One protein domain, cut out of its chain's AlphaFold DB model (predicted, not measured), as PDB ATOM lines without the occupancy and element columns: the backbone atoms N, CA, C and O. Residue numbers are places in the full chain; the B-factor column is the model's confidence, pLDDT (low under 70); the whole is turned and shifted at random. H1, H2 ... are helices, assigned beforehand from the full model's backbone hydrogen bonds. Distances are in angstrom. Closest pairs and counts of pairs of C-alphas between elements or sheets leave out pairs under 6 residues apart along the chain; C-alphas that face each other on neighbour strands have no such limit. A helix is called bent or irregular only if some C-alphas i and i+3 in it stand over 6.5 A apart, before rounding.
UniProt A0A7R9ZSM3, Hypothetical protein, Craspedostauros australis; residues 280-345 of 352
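Overview. This is residues 280 to 345 of the 352 residues of the protein "Hypothetical protein" of Craspedostauros australis (UniProt A0A7R9ZSM3). Four helices make a small cluster: H1 and the longer H4 run the same way side by side, the short H2 is set across them near their last residues, and H3, joined to H2 by a single residue, runs back past H4 the opposite way. After H4, the stretch of residues 336 to 345 loops out on the side away from H1 and folds back toward H3. The printed part has 66 residues, with four named helices in the order H1, H2, H3, H4 and no named strand; the class is all helix. The whole is compact, with a radius of gyration of the C-alphas of 11.3 A, and spans 33 by 27 by 19 A.

Along the chain. H1 covers residues 280 to 291, 16.2 A long, and begins at C-alpha 280, printed at (-34.420, -21.642, 33.373). H2, residues 297 to 303, begins at C-alpha 297, at (-42.653, -10.025, 20.833), and measures 10.2 A. H3 covers residues 305 to 316 and is 16.5 A long. H4, residues 322 to 335, is 20.8 A long and ends at C-alpha 335, at (-46.424, -15.345, 19.528). H4 is irregular: C-alphas 331 and 334 are 7.3 A apart.

Arrangement. H1 touches H2 with residues 287 to 291 alone, at a steep tilt of 46 degrees, opposite ways; their closest C-alphas, of Met 291 and Ala 297, are 5.5 A apart. H1 and H4 only just touch, with 3 pairs of C-alphas within 8 A, the closest being those of Ala 288 and Leu 331 at 6.5 A. They run the same way at a shallow tilt of 21 degrees. H2 and H4 touch at a steep tilt of 66 degrees, opposite ways, with the closest C-alphas, of Asp 298 and Val 335, 6.0 A apart; H4 does this with residues 332 to 335 alone. H2 and H3 meet only through their link. H3 and H4 are close but not clearly touching: their closest C-alphas, of Cys 315 and Val 325, are 7.7 A apart, and they run opposite ways at a steep tilt of 39 degrees. H1 and H3 are near each other, with 5 pairs of C-alphas within 10 A. The helix packing is only just mostly crossed, with 1 of 3 touching pairs at a shallow tilt. In H1, H2 and H3 every O i to N i+4 pair is within hydrogen-bond range; in H4, 8 of 10 are.

Size, cuts and confidence. The two C-alphas farthest apart, of Gly 293 and Arg 317, are 33.5 A from each other. The printed part has no cut, and its three links between helices are tight. Mean pLDDT of the printed part is 88.3, and residues 293 to 295 are under 70.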
ATOM      1  N   PHE A 280     -33.054 -21.808  33.873       90.38
ATOM      2  CA  PHE A 280     -34.420 -21.642  33.373       90.38
ATOM      3  C   PHE A 280     -35.110 -20.366  33.886       90.38
ATOM      4  O   PHE A 280     -35.418 -19.502  33.086       90.38
ATOM      5  N   MET A 281     -35.318 -20.196  35.200       88.31
ATOM      6  CA  MET A 281     -36.032 -19.030  35.755       88.31
ATOM      7  C   MET A 281     -35.268 -17.711  35.598       88.31
ATOM      8  O   MET A 281     -35.857 -16.637  35.726       88.31
ATOM      9  N   LYS A 282     -33.945 -17.760  35.409       87.19
ATOM     10  CA  LYS A 282     -33.172 -16.574  35.035       87.19
ATOM     11  C   LYS A 282     -33.525 -16.169  33.604       87.19
ATOM     12  O   LYS A 282     -33.986 -15.049  33.431       87.19
ATOM     13  N   GLN A 283     -33.390 -17.097  32.655       90.31
ATOM     14  CA  GLN A 283     -33.687 -16.837  31.249       90.31
ATOM     15  C   GLN A 283     -35.160 -16.469  31.043       90.31
ATOM     16  O   GLN A 283     -35.448 -15.435  30.471       90.31
ATOM     17  N   TYR A 284     -36.087 -17.243  31.609       92.38
ATOM     18  CA  TYR A 284     -37.525 -16.971  31.552       92.38
ATOM     19  C   TYR A 284     -37.861 -15.539  31.985       92.38
ATOM     20  O   TYR A 284     -38.565 -14.842  31.272       92.38
ATOM     21  N   ARG A 285     -37.327 -15.070  33.125       89.06
ATOM     22  CA  ARG A 285     -37.593 -13.703  33.607       89.06
ATOM     23  C   ARG A 285     -36.976 -12.629  32.725       89.06
ATOM     24  O   ARG A 285     -37.537 -11.549  32.632       89.06
ATOM     25  N   GLU A 286     -35.812 -12.902  32.151       89.25
ATOM     26  CA  GLU A 286     -35.147 -11.986  31.228       89.25
ATOM     27  C   GLU A 286     -35.963 -11.821  29.945       89.25
ATOM     28  O   GLU A 286     -36.237 -10.692  29.556       89.25
ATOM     29  N   ILE A 287     -36.438 -12.928  29.367       92.62
ATOM     30  CA  ILE A 287     -37.291 -12.914  28.175       92.62
ATOM     31  C   ILE A 287     -38.645 -12.274  28.497       92.62
ATOM     32  O   ILE A 287     -39.061 -11.353  27.809       92.62
ATOM     33  N   ALA A 288     -39.307 -12.692  29.580       90.44
ATOM     34  CA  ALA A 288     -40.598 -12.136  29.985       90.44
ATOM     35  C   ALA A 288     -40.532 -10.613  30.192       90.44
ATOM     36  O   ALA A 288     -41.426  -9.903  29.749       90.44
ATOM     37  N   ALA A 289     -39.450 -10.099  30.787       89.81
ATOM     38  CA  ALA A 289     -39.256  -8.660  30.963       89.81
ATOM     39  C   ALA A 289     -39.018  -7.905  29.640       89.81
ATOM     40  O   ALA A 289     -39.345  -6.729  29.559       89.81
ATOM     41  N   GLN A 290     -38.442  -8.550  28.618       88.81
ATOM     42  CA  GLN A 290     -38.296  -7.962  27.277       88.81
ATOM     43  C   GLN A 290     -39.608  -8.005  26.476       88.81
ATOM     44  O   GLN A 290     -39.855  -7.137  25.642       88.81
ATOM     45  N   MET A 291     -40.451  -9.005  26.738       84.94
ATOM     46  CA  MET A 291     -41.784  -9.139  26.142       84.94
ATOM     47  C   MET A 291     -42.785  -8.148  26.756       84.94
ATOM     48  O   MET A 291     -43.701  -7.681  26.082       84.94
ATOM     49  N   GLU A 292     -42.618  -7.805  28.035       79.56
ATOM     50  CA  GLU A 292     -43.493  -6.879  28.752       79.56
ATOM     51  C   GLU A 292     -43.293  -5.433  28.256       79.56
ATOM     52  O   GLU A 292     -42.309  -4.766  28.571       79.56
ATOM     53  N   GLY A 293     -44.246  -4.937  27.458       66.94
ATOM     54  CA  GLY A 293     -44.272  -3.547  26.988       66.94
ATOM     55  C   GLY A 293     -43.609  -3.286  25.631       66.94
ATOM     56  O   GLY A 293     -43.457  -2.120  25.261       66.94
ATOM     57  N   THR A 294     -43.245  -4.324  24.869       66.75
ATOM     58  CA  THR A 294     -42.714  -4.175  23.503       66.75
ATOM     59  C   THR A 294     -43.704  -4.695  22.456       66.75
ATOM     60  O   THR A 294     -44.377  -5.698  22.656       66.75
ATOM     61  N   ALA A 295     -43.797  -4.014  21.310       66.06
ATOM     62  CA  ALA A 295     -44.570  -4.484  20.152       66.06
ATOM     63  C   ALA A 295     -43.799  -5.521  19.301       66.06
ATOM     64  O   ALA A 295     -44.270  -5.911  18.241       66.06
ATOM     65  N   ALA A 296     -42.607  -5.936  19.749       79.44
ATOM     66  CA  ALA A 296     -41.659  -6.783  19.023       79.44
ATOM     67  C   ALA A 296     -41.490  -8.154  19.702       79.44
ATOM     68  O   ALA A 296     -40.378  -8.667  19.840       79.44
ATOM     69  N   ALA A 297     -42.604  -8.729  20.159       81.81
ATOM     70  CA  ALA A 297     -42.653 -10.025  20.833       81.81
ATOM     71  C   ALA A 297     -41.998 -11.145  19.999       81.81
ATOM     72  O   ALA A 297     -41.208 -11.936  20.519       81.81
ATOM     73  N   ASP A 298     -42.253 -11.149  18.689       83.69
ATOM     74  CA  ASP A 298     -41.668 -12.114  17.759       83.69
ATOM     75  C   ASP A 298     -40.142 -11.999  17.694       83.69
ATOM     76  O   ASP A 298     -39.444 -13.005  17.778       83.69
ATOM     77  N   ASP A 299     -39.592 -10.784  17.619       86.06
ATOM     78  CA  ASP A 299     -38.142 -10.577  17.530       86.06
ATOM     79  C   ASP A 299     -37.413 -11.011  18.805       86.06
ATOM     80  O   ASP A 299     -36.335 -11.608  18.733       86.06
ATOM     81  N   VAL A 300     -38.009 -10.761  19.974       89.06
ATOM     82  CA  VAL A 300     -37.481 -11.245  21.258       89.06
ATOM     83  C   VAL A 300     -37.483 -12.777  21.286       89.06
ATOM     84  O   VAL A 300     -36.479 -13.388  21.658       89.06
ATOM     85  N   MET A 301     -38.562 -13.423  20.837       88.38
ATOM     86  CA  MET A 301     -38.613 -14.888  20.763       88.38
ATOM     87  C   MET A 301     -37.617 -15.457  19.751       88.38
ATOM     88  O   MET A 301     -36.957 -16.454  20.051       88.38
ATOM     89  N   ARG A 302     -37.411 -14.790  18.607       86.75
ATOM     90  CA  ARG A 302     -36.380 -15.165  17.626       86.75
ATOM     91  C   ARG A 302     -34.975 -15.132  18.223       86.75
ATOM     92  O   ARG A 302     -34.222 -16.089  18.053       86.75
ATOM     93  N   GLN A 303     -34.637 -14.089  18.983       90.25
ATOM     94  CA  GLN A 303     -33.339 -13.986  19.674       90.25
ATOM     95  C   GLN A 303     -33.112 -15.105  20.702       90.25
ATOM     96  O   GLN A 303     -31.971 -15.427  21.041       90.25
ATOM     97  N   HIS A 304     -34.190 -15.712  21.197       92.25
ATOM     98  CA  HIS A 304     -34.152 -16.753  22.218       92.25
ATOM     99  C   HIS A 304     -34.594 -18.137  21.713       92.25
ATOM    100  O   HIS A 304     -34.820 -19.042  22.524       92.25
ATOM    101  N   ALA A 305     -34.641 -18.343  20.394       90.94
ATOM    102  CA  ALA A 305     -35.130 -19.573  19.776       90.94
ATOM    103  C   ALA A 305     -34.364 -20.829  20.208       90.94
ATOM    104  O   ALA A 305     -34.974 -21.831  20.579       90.94
ATOM    105  N   ASP A 306     -33.032 -20.750  20.274       91.94
ATOM    106  CA  ASP A 306     -32.179 -21.847  20.753       91.94
ATOM    107  C   ASP A 306     -32.566 -22.302  22.165       91.94
ATOM    108  O   ASP A 306     -32.547 -23.494  22.498       91.94
ATOM    109  N   TRP A 307     -32.939 -21.347  23.022       94.50
ATOM    110  CA  TRP A 307     -33.354 -21.642  24.384       94.50
ATOM    111  C   TRP A 307     -34.723 -22.324  24.422       94.50
ATOM    112  O   TRP A 307     -34.873 -23.300  25.169       94.50
ATOM    113  N   VAL A 308     -35.678 -21.871  23.600       93.75
ATOM    114  CA  VAL A 308     -37.000 -22.504  23.443       93.75
ATOM    115  C   VAL A 308     -36.845 -23.935  22.923       93.75
ATOM    116  O   VAL A 308     -37.335 -24.866  23.564       93.75
ATOM    117  N   GLN A 309     -36.059 -24.148  21.864       92.81
ATOM    118  CA  GLN A 309     -35.776 -25.480  21.315       92.81
ATOM    119  C   GLN A 309     -35.113 -26.412  22.338       92.81
ATOM    120  O   GLN A 309     -35.425 -27.605  22.425       92.81
ATOM    121  N   ALA A 310     -34.206 -25.888  23.168       92.81
ATOM    122  CA  ALA A 310     -33.625 -26.656  24.264       92.81
ATOM    123  C   ALA A 310     -34.681 -27.071  25.309       92.81
ATOM    124  O   ALA A 310     -34.611 -28.187  25.842       92.81
ATOM    125  N   GLN A 311     -35.674 -26.215  25.586       95.19
ATOM    126  CA  GLN A 311     -36.785 -26.557  26.480       95.19
ATOM    127  C   GLN A 311     -37.717 -27.596  25.848       95.19
ATOM    128  O   GLN A 311     -38.083 -28.547  26.537       95.19
ATOM    129  N   GLN A 312     -38.018 -27.490  24.549       94.25
ATOM    130  CA  GLN A 312     -38.812 -28.479  23.806       94.25
ATOM    131  C   GLN A 312     -38.164 -29.869  23.876       94.25
ATOM    132  O   GLN A 312     -38.791 -30.826  24.330       94.25
ATOM    133  N   LYS A 313     -36.863 -29.971  23.553       94.25
ATOM    134  CA  LYS A 313     -36.090 -31.229  23.652       94.25
ATOM    135  C   LYS A 313     -36.097 -31.800  25.072       94.25
ATOM    136  O   LYS A 313     -36.163 -33.012  25.260       94.25
ATOM    137  N   THR A 314     -36.014 -30.937  26.084       93.12
ATOM    138  CA  THR A 314     -36.065 -31.354  27.494       93.12
ATOM    139  C   THR A 314     -37.459 -31.851  27.882       93.12
ATOM    140  O   THR A 314     -37.572 -32.851  28.591       93.12
ATOM    141  N   CYS A 315     -38.512 -31.194  27.394       93.19
ATOM    142  CA  CYS A 315     -39.904 -31.571  27.622       93.19
ATOM    143  C   CYS A 315     -40.246 -32.914  26.964       93.19
ATOM    144  O   CYS A 315     -40.793 -33.788  27.629       93.19
ATOM    145  N   GLN A 316     -39.822 -33.132  25.713       91.56
ATOM    146  CA  GLN A 316     -39.996 -34.402  24.989       91.56
ATOM    147  C   GLN A 316     -39.345 -35.592  25.714       91.56
ATOM    148  O   GLN A 316     -39.829 -36.716  25.641       91.56
ATOM    149  N   ARG A 317     -38.258 -35.346  26.456       93.25
ATOM    150  CA  ARG A 317     -37.575 -36.356  27.282       93.25
ATOM    151  C   ARG A 317     -38.200 -36.539  28.672       93.25
ATOM    152  O   ARG A 317     -37.638 -37.263  29.487       93.25
ATOM    153  N   GLY A 318     -39.297 -35.845  28.984       90.69
ATOM    154  CA  GLY A 318     -39.921 -35.851  30.313       90.69
ATOM    155  C   GLY A 318     -39.091 -35.154  31.400       90.69
ATOM    156  O   GLY A 318     -39.338 -35.346  32.586       90.69
ATOM    157  N   GLY A 319     -38.087 -34.355  31.020       86.88
ATOM    158  CA  GLY A 319     -37.170 -33.685  31.952       86.88
ATOM    159  C   GLY A 319     -37.660 -32.327  32.466       86.88
ATOM    160  O   GLY A 319     -36.971 -31.688  33.266       86.88
ATOM    161  N   LEU A 320     -38.819 -31.856  31.993       91.12
ATOM    162  CA  LEU A 320     -39.392 -30.559  32.346       91.12
ATOM    163  C   LEU A 320     -40.582 -30.749  33.303       91.12
ATOM    164  O   LEU A 320     -41.502 -31.504  33.020       91.12
ATOM    165  N   SER A 321     -40.559 -30.080  34.460       89.69
ATOM    166  CA  SER A 321     -41.656 -30.143  35.439       89.69
ATOM    167  C   SER A 321     -42.922 -29.471  34.904       89.69
ATOM    168  O   SER A 321     -42.803 -28.461  34.213       89.69
ATOM    169  N   SER A 322     -44.107 -29.909  35.338       86.25
ATOM    170  CA  SER A 322     -45.403 -29.317  34.951       86.25
ATOM    171  C   SER A 322     -45.449 -27.790  35.098       86.25
ATOM    172  O   SER A 322     -45.844 -27.091  34.174       86.25
ATOM    173  N   THR A 323     -44.929 -27.244  36.201       85.19
ATOM    174  CA  THR A 323     -44.844 -25.787  36.414       85.19
ATOM    175  C   THR A 323     -43.992 -25.069  35.361       85.19
ATOM    176  O   THR A 323     -44.279 -23.939  34.994       85.19
ATOM    177  N   ARG A 324     -42.928 -25.707  34.857       91.69
ATOM    178  CA  ARG A 324     -42.074 -25.110  33.818       91.69
ATOM    179  C   ARG A 324     -42.726 -25.179  32.446       91.69
ATOM    180  O   ARG A 324     -42.507 -24.267  31.666       91.69
ATOM    181  N   VAL A 325     -43.518 -26.216  32.177       93.50
ATOM    182  CA  VAL A 325     -44.343 -26.295  30.963       93.50
ATOM    183  C   VAL A 325     -45.344 -25.139  30.942       93.50
ATOM    184  O   VAL A 325     -45.358 -24.391  29.974       93.50
ATOM    185  N   GLN A 326     -46.048 -24.897  32.053       90.94
ATOM    186  CA  GLN A 326     -46.965 -23.755  32.191       90.94
ATOM    187  C   GLN A 326     -46.268 -22.403  31.977       90.94
ATOM    188  O   GLN A 326     -46.817 -21.517  31.333       90.94
ATOM    189  N   TYR A 327     -45.039 -22.236  32.479       93.88
ATOM    190  CA  TYR A 327     -44.267 -21.022  32.206       93.88
ATOM    191  C   TYR A 327     -43.915 -20.860  30.724       93.88
ATOM    192  O   TYR A 327     -43.931 -19.738  30.235       93.88
ATOM    193  N   MET A 328     -43.597 -21.944  30.011       94.69
ATOM    194  CA  MET A 328     -43.332 -21.874  28.569       94.69
ATOM    195  C   MET A 328     -44.599 -21.527  27.780       94.69
ATOM    196  O   MET A 328     -44.531 -20.682  26.896       94.69
ATOM    197  N   GLU A 329     -45.742 -22.117  28.139       93.00
ATOM    198  CA  GLU A 329     -47.048 -21.802  27.542       93.00
ATOM    199  C   GLU A 329     -47.373 -20.312  27.685       93.00
ATOM    200  O   GLU A 329     -47.627 -19.647  26.690       93.00
ATOM    201  N   GLN A 330     -47.259 -19.765  28.900       91.69
ATOM    202  CA  GLN A 330     -47.492 -18.338  29.163       91.69
ATOM    203  C   GLN A 330     -46.510 -17.423  28.426       91.69
ATOM    204  O   GLN A 330     -46.866 -16.323  28.018       91.69
ATOM    205  N   LEU A 331     -45.249 -17.844  28.299       92.69
ATOM    206  CA  LEU A 331     -44.216 -17.025  27.674       92.69
ATOM    207  C   LEU A 331     -44.416 -16.901  26.159       92.69
ATOM    208  O   LEU A 331     -44.143 -15.838  25.608       92.69
ATOM    209  N   LEU A 332     -44.853 -17.982  25.505       91.69
ATOM    210  CA  LEU A 332     -45.059 -18.020  24.057       91.69
ATOM    211  C   LEU A 332     -46.500 -17.706  23.631       91.69
ATOM    212  O   LEU A 332     -46.720 -17.487  22.447       91.69
ATOM    213  N   GLU A 333     -47.463 -17.626  24.552       89.00
ATOM    214  CA  GLU A 333     -48.856 -17.253  24.254       89.00
ATOM    215  C   GLU A 333     -48.990 -16.036  23.310       89.00
ATOM    216  O   GLU A 333     -49.791 -16.120  22.381       89.00
ATOM    217  N   PRO A 334     -48.194 -14.949  23.437       87.69
ATOM    218  CA  PRO A 334     -48.316 -13.794  22.543       87.69
ATOM    219  C   PRO A 334     -47.848 -14.023  21.097       87.69
ATOM    220  O   PRO A 334     -48.182 -13.214  20.237       87.69
ATOM    221  N   VAL A 335     -47.042 -15.061  20.842       86.50
ATOM    222  CA  VAL A 335     -46.424 -15.345  19.528       86.50
ATOM    223  C   VAL A 335     -46.972 -16.614  18.871       86.50
ATOM    224  O   VAL A 335     -46.549 -16.979  17.779       86.50
ATOM    225  N   LEU A 336     -47.874 -17.326  19.550       87.06
ATOM    226  CA  LEU A 336     -48.491 -18.547  19.047       87.06
ATOM    227  C   LEU A 336     -49.825 -18.243  18.375       87.06
ATOM    228  O   LEU A 336     -50.617 -17.430  18.856       87.06
ATOM    229  N   GLU A 337     -50.114 -18.966  17.296       82.69
ATOM    230  CA  GLU A 337     -51.451 -18.967  16.714       82.69
ATOM    231  C   GLU A 337     -52.451 -19.677  17.641       82.69
ATOM    232  O   GLU A 337     -52.101 -20.539  18.453       82.69
ATOM    233  N   SER A 338     -53.737 -19.332  17.520       80.81
ATOM    234  CA  SER A 338     -54.796 -19.912  18.352       80.81
ATOM    235  C   SER A 338     -54.820 -21.442  18.246       80.81
ATOM    236  O   SER A 338     -55.229 -21.994  17.227       80.81
ATOM    237  N   GLY A 339     -54.465 -22.126  19.337       77.00
ATOM    238  CA  GLY A 339     -54.437 -23.590  19.419       77.00
ATOM    239  C   GLY A 339     -53.090 -24.230  19.068       77.00
ATOM    240  O   GLY A 339     -52.976 -25.451  19.154       77.00
ATOM    241  N   GLN A 340     -52.073 -23.436  18.723       84.38
ATOM    242  CA  GLN A 340     -50.716 -23.920  18.483       84.38
ATOM    243  C   GLN A 340     -50.010 -24.237  19.806       84.38
ATOM    244  O   GLN A 340     -50.058 -23.473  20.772       84.38
ATOM    245  N   SER A 341     -49.320 -25.376  19.854       88.69
ATOM    246  CA  SER A 341     -48.488 -25.742  20.999       88.69
ATOM    247  C   SER A 341     -47.103 -25.113  20.881       88.69
ATOM    248  O   SER A 341     -46.446 -25.233  19.848       88.69
ATOM    249  N   TRP A 342     -46.579 -24.551  21.974       91.69
ATOM    250  CA  TRP A 342     -45.185 -24.086  22.020       91.69
ATOM    251  C   TRP A 342     -44.170 -25.217  21.767       91.69
ATOM    252  O   TRP A 342     -43.011 -24.942  21.461       91.69
ATOM    253  N   LEU A 343     -44.575 -26.491  21.884       89.94
ATOM    254  CA  LEU A 343     -43.741 -27.650  21.536       89.94
ATOM    255  C   LEU A 343     -43.474 -27.779  20.034       89.94
ATOM    256  O   LEU A 343     -42.504 -28.428  19.650       89.94
ATOM    257  N   GLU A 344     -44.337 -27.181  19.222       86.12
ATOM    258  CA  GLU A 344     -44.295 -27.210  17.760       86.12
ATOM    259  C   GLU A 344     -43.822 -25.869  17.187       86.12
ATOM    260  O   GLU A 344     -43.651 -25.736  15.977       86.12
ATOM    261  N   TRP A 345     -43.579 -24.881  18.054       88.00
ATOM    262  CA  TRP A 345     -43.069 -23.575  17.665       88.00
ATOM    263  C   TRP A 345     -41.670 -23.696  17.054       88.00
ATOM    264  O   TRP A 345     -40.744 -24.207  17.690       88.00
TER     265      TRP A 345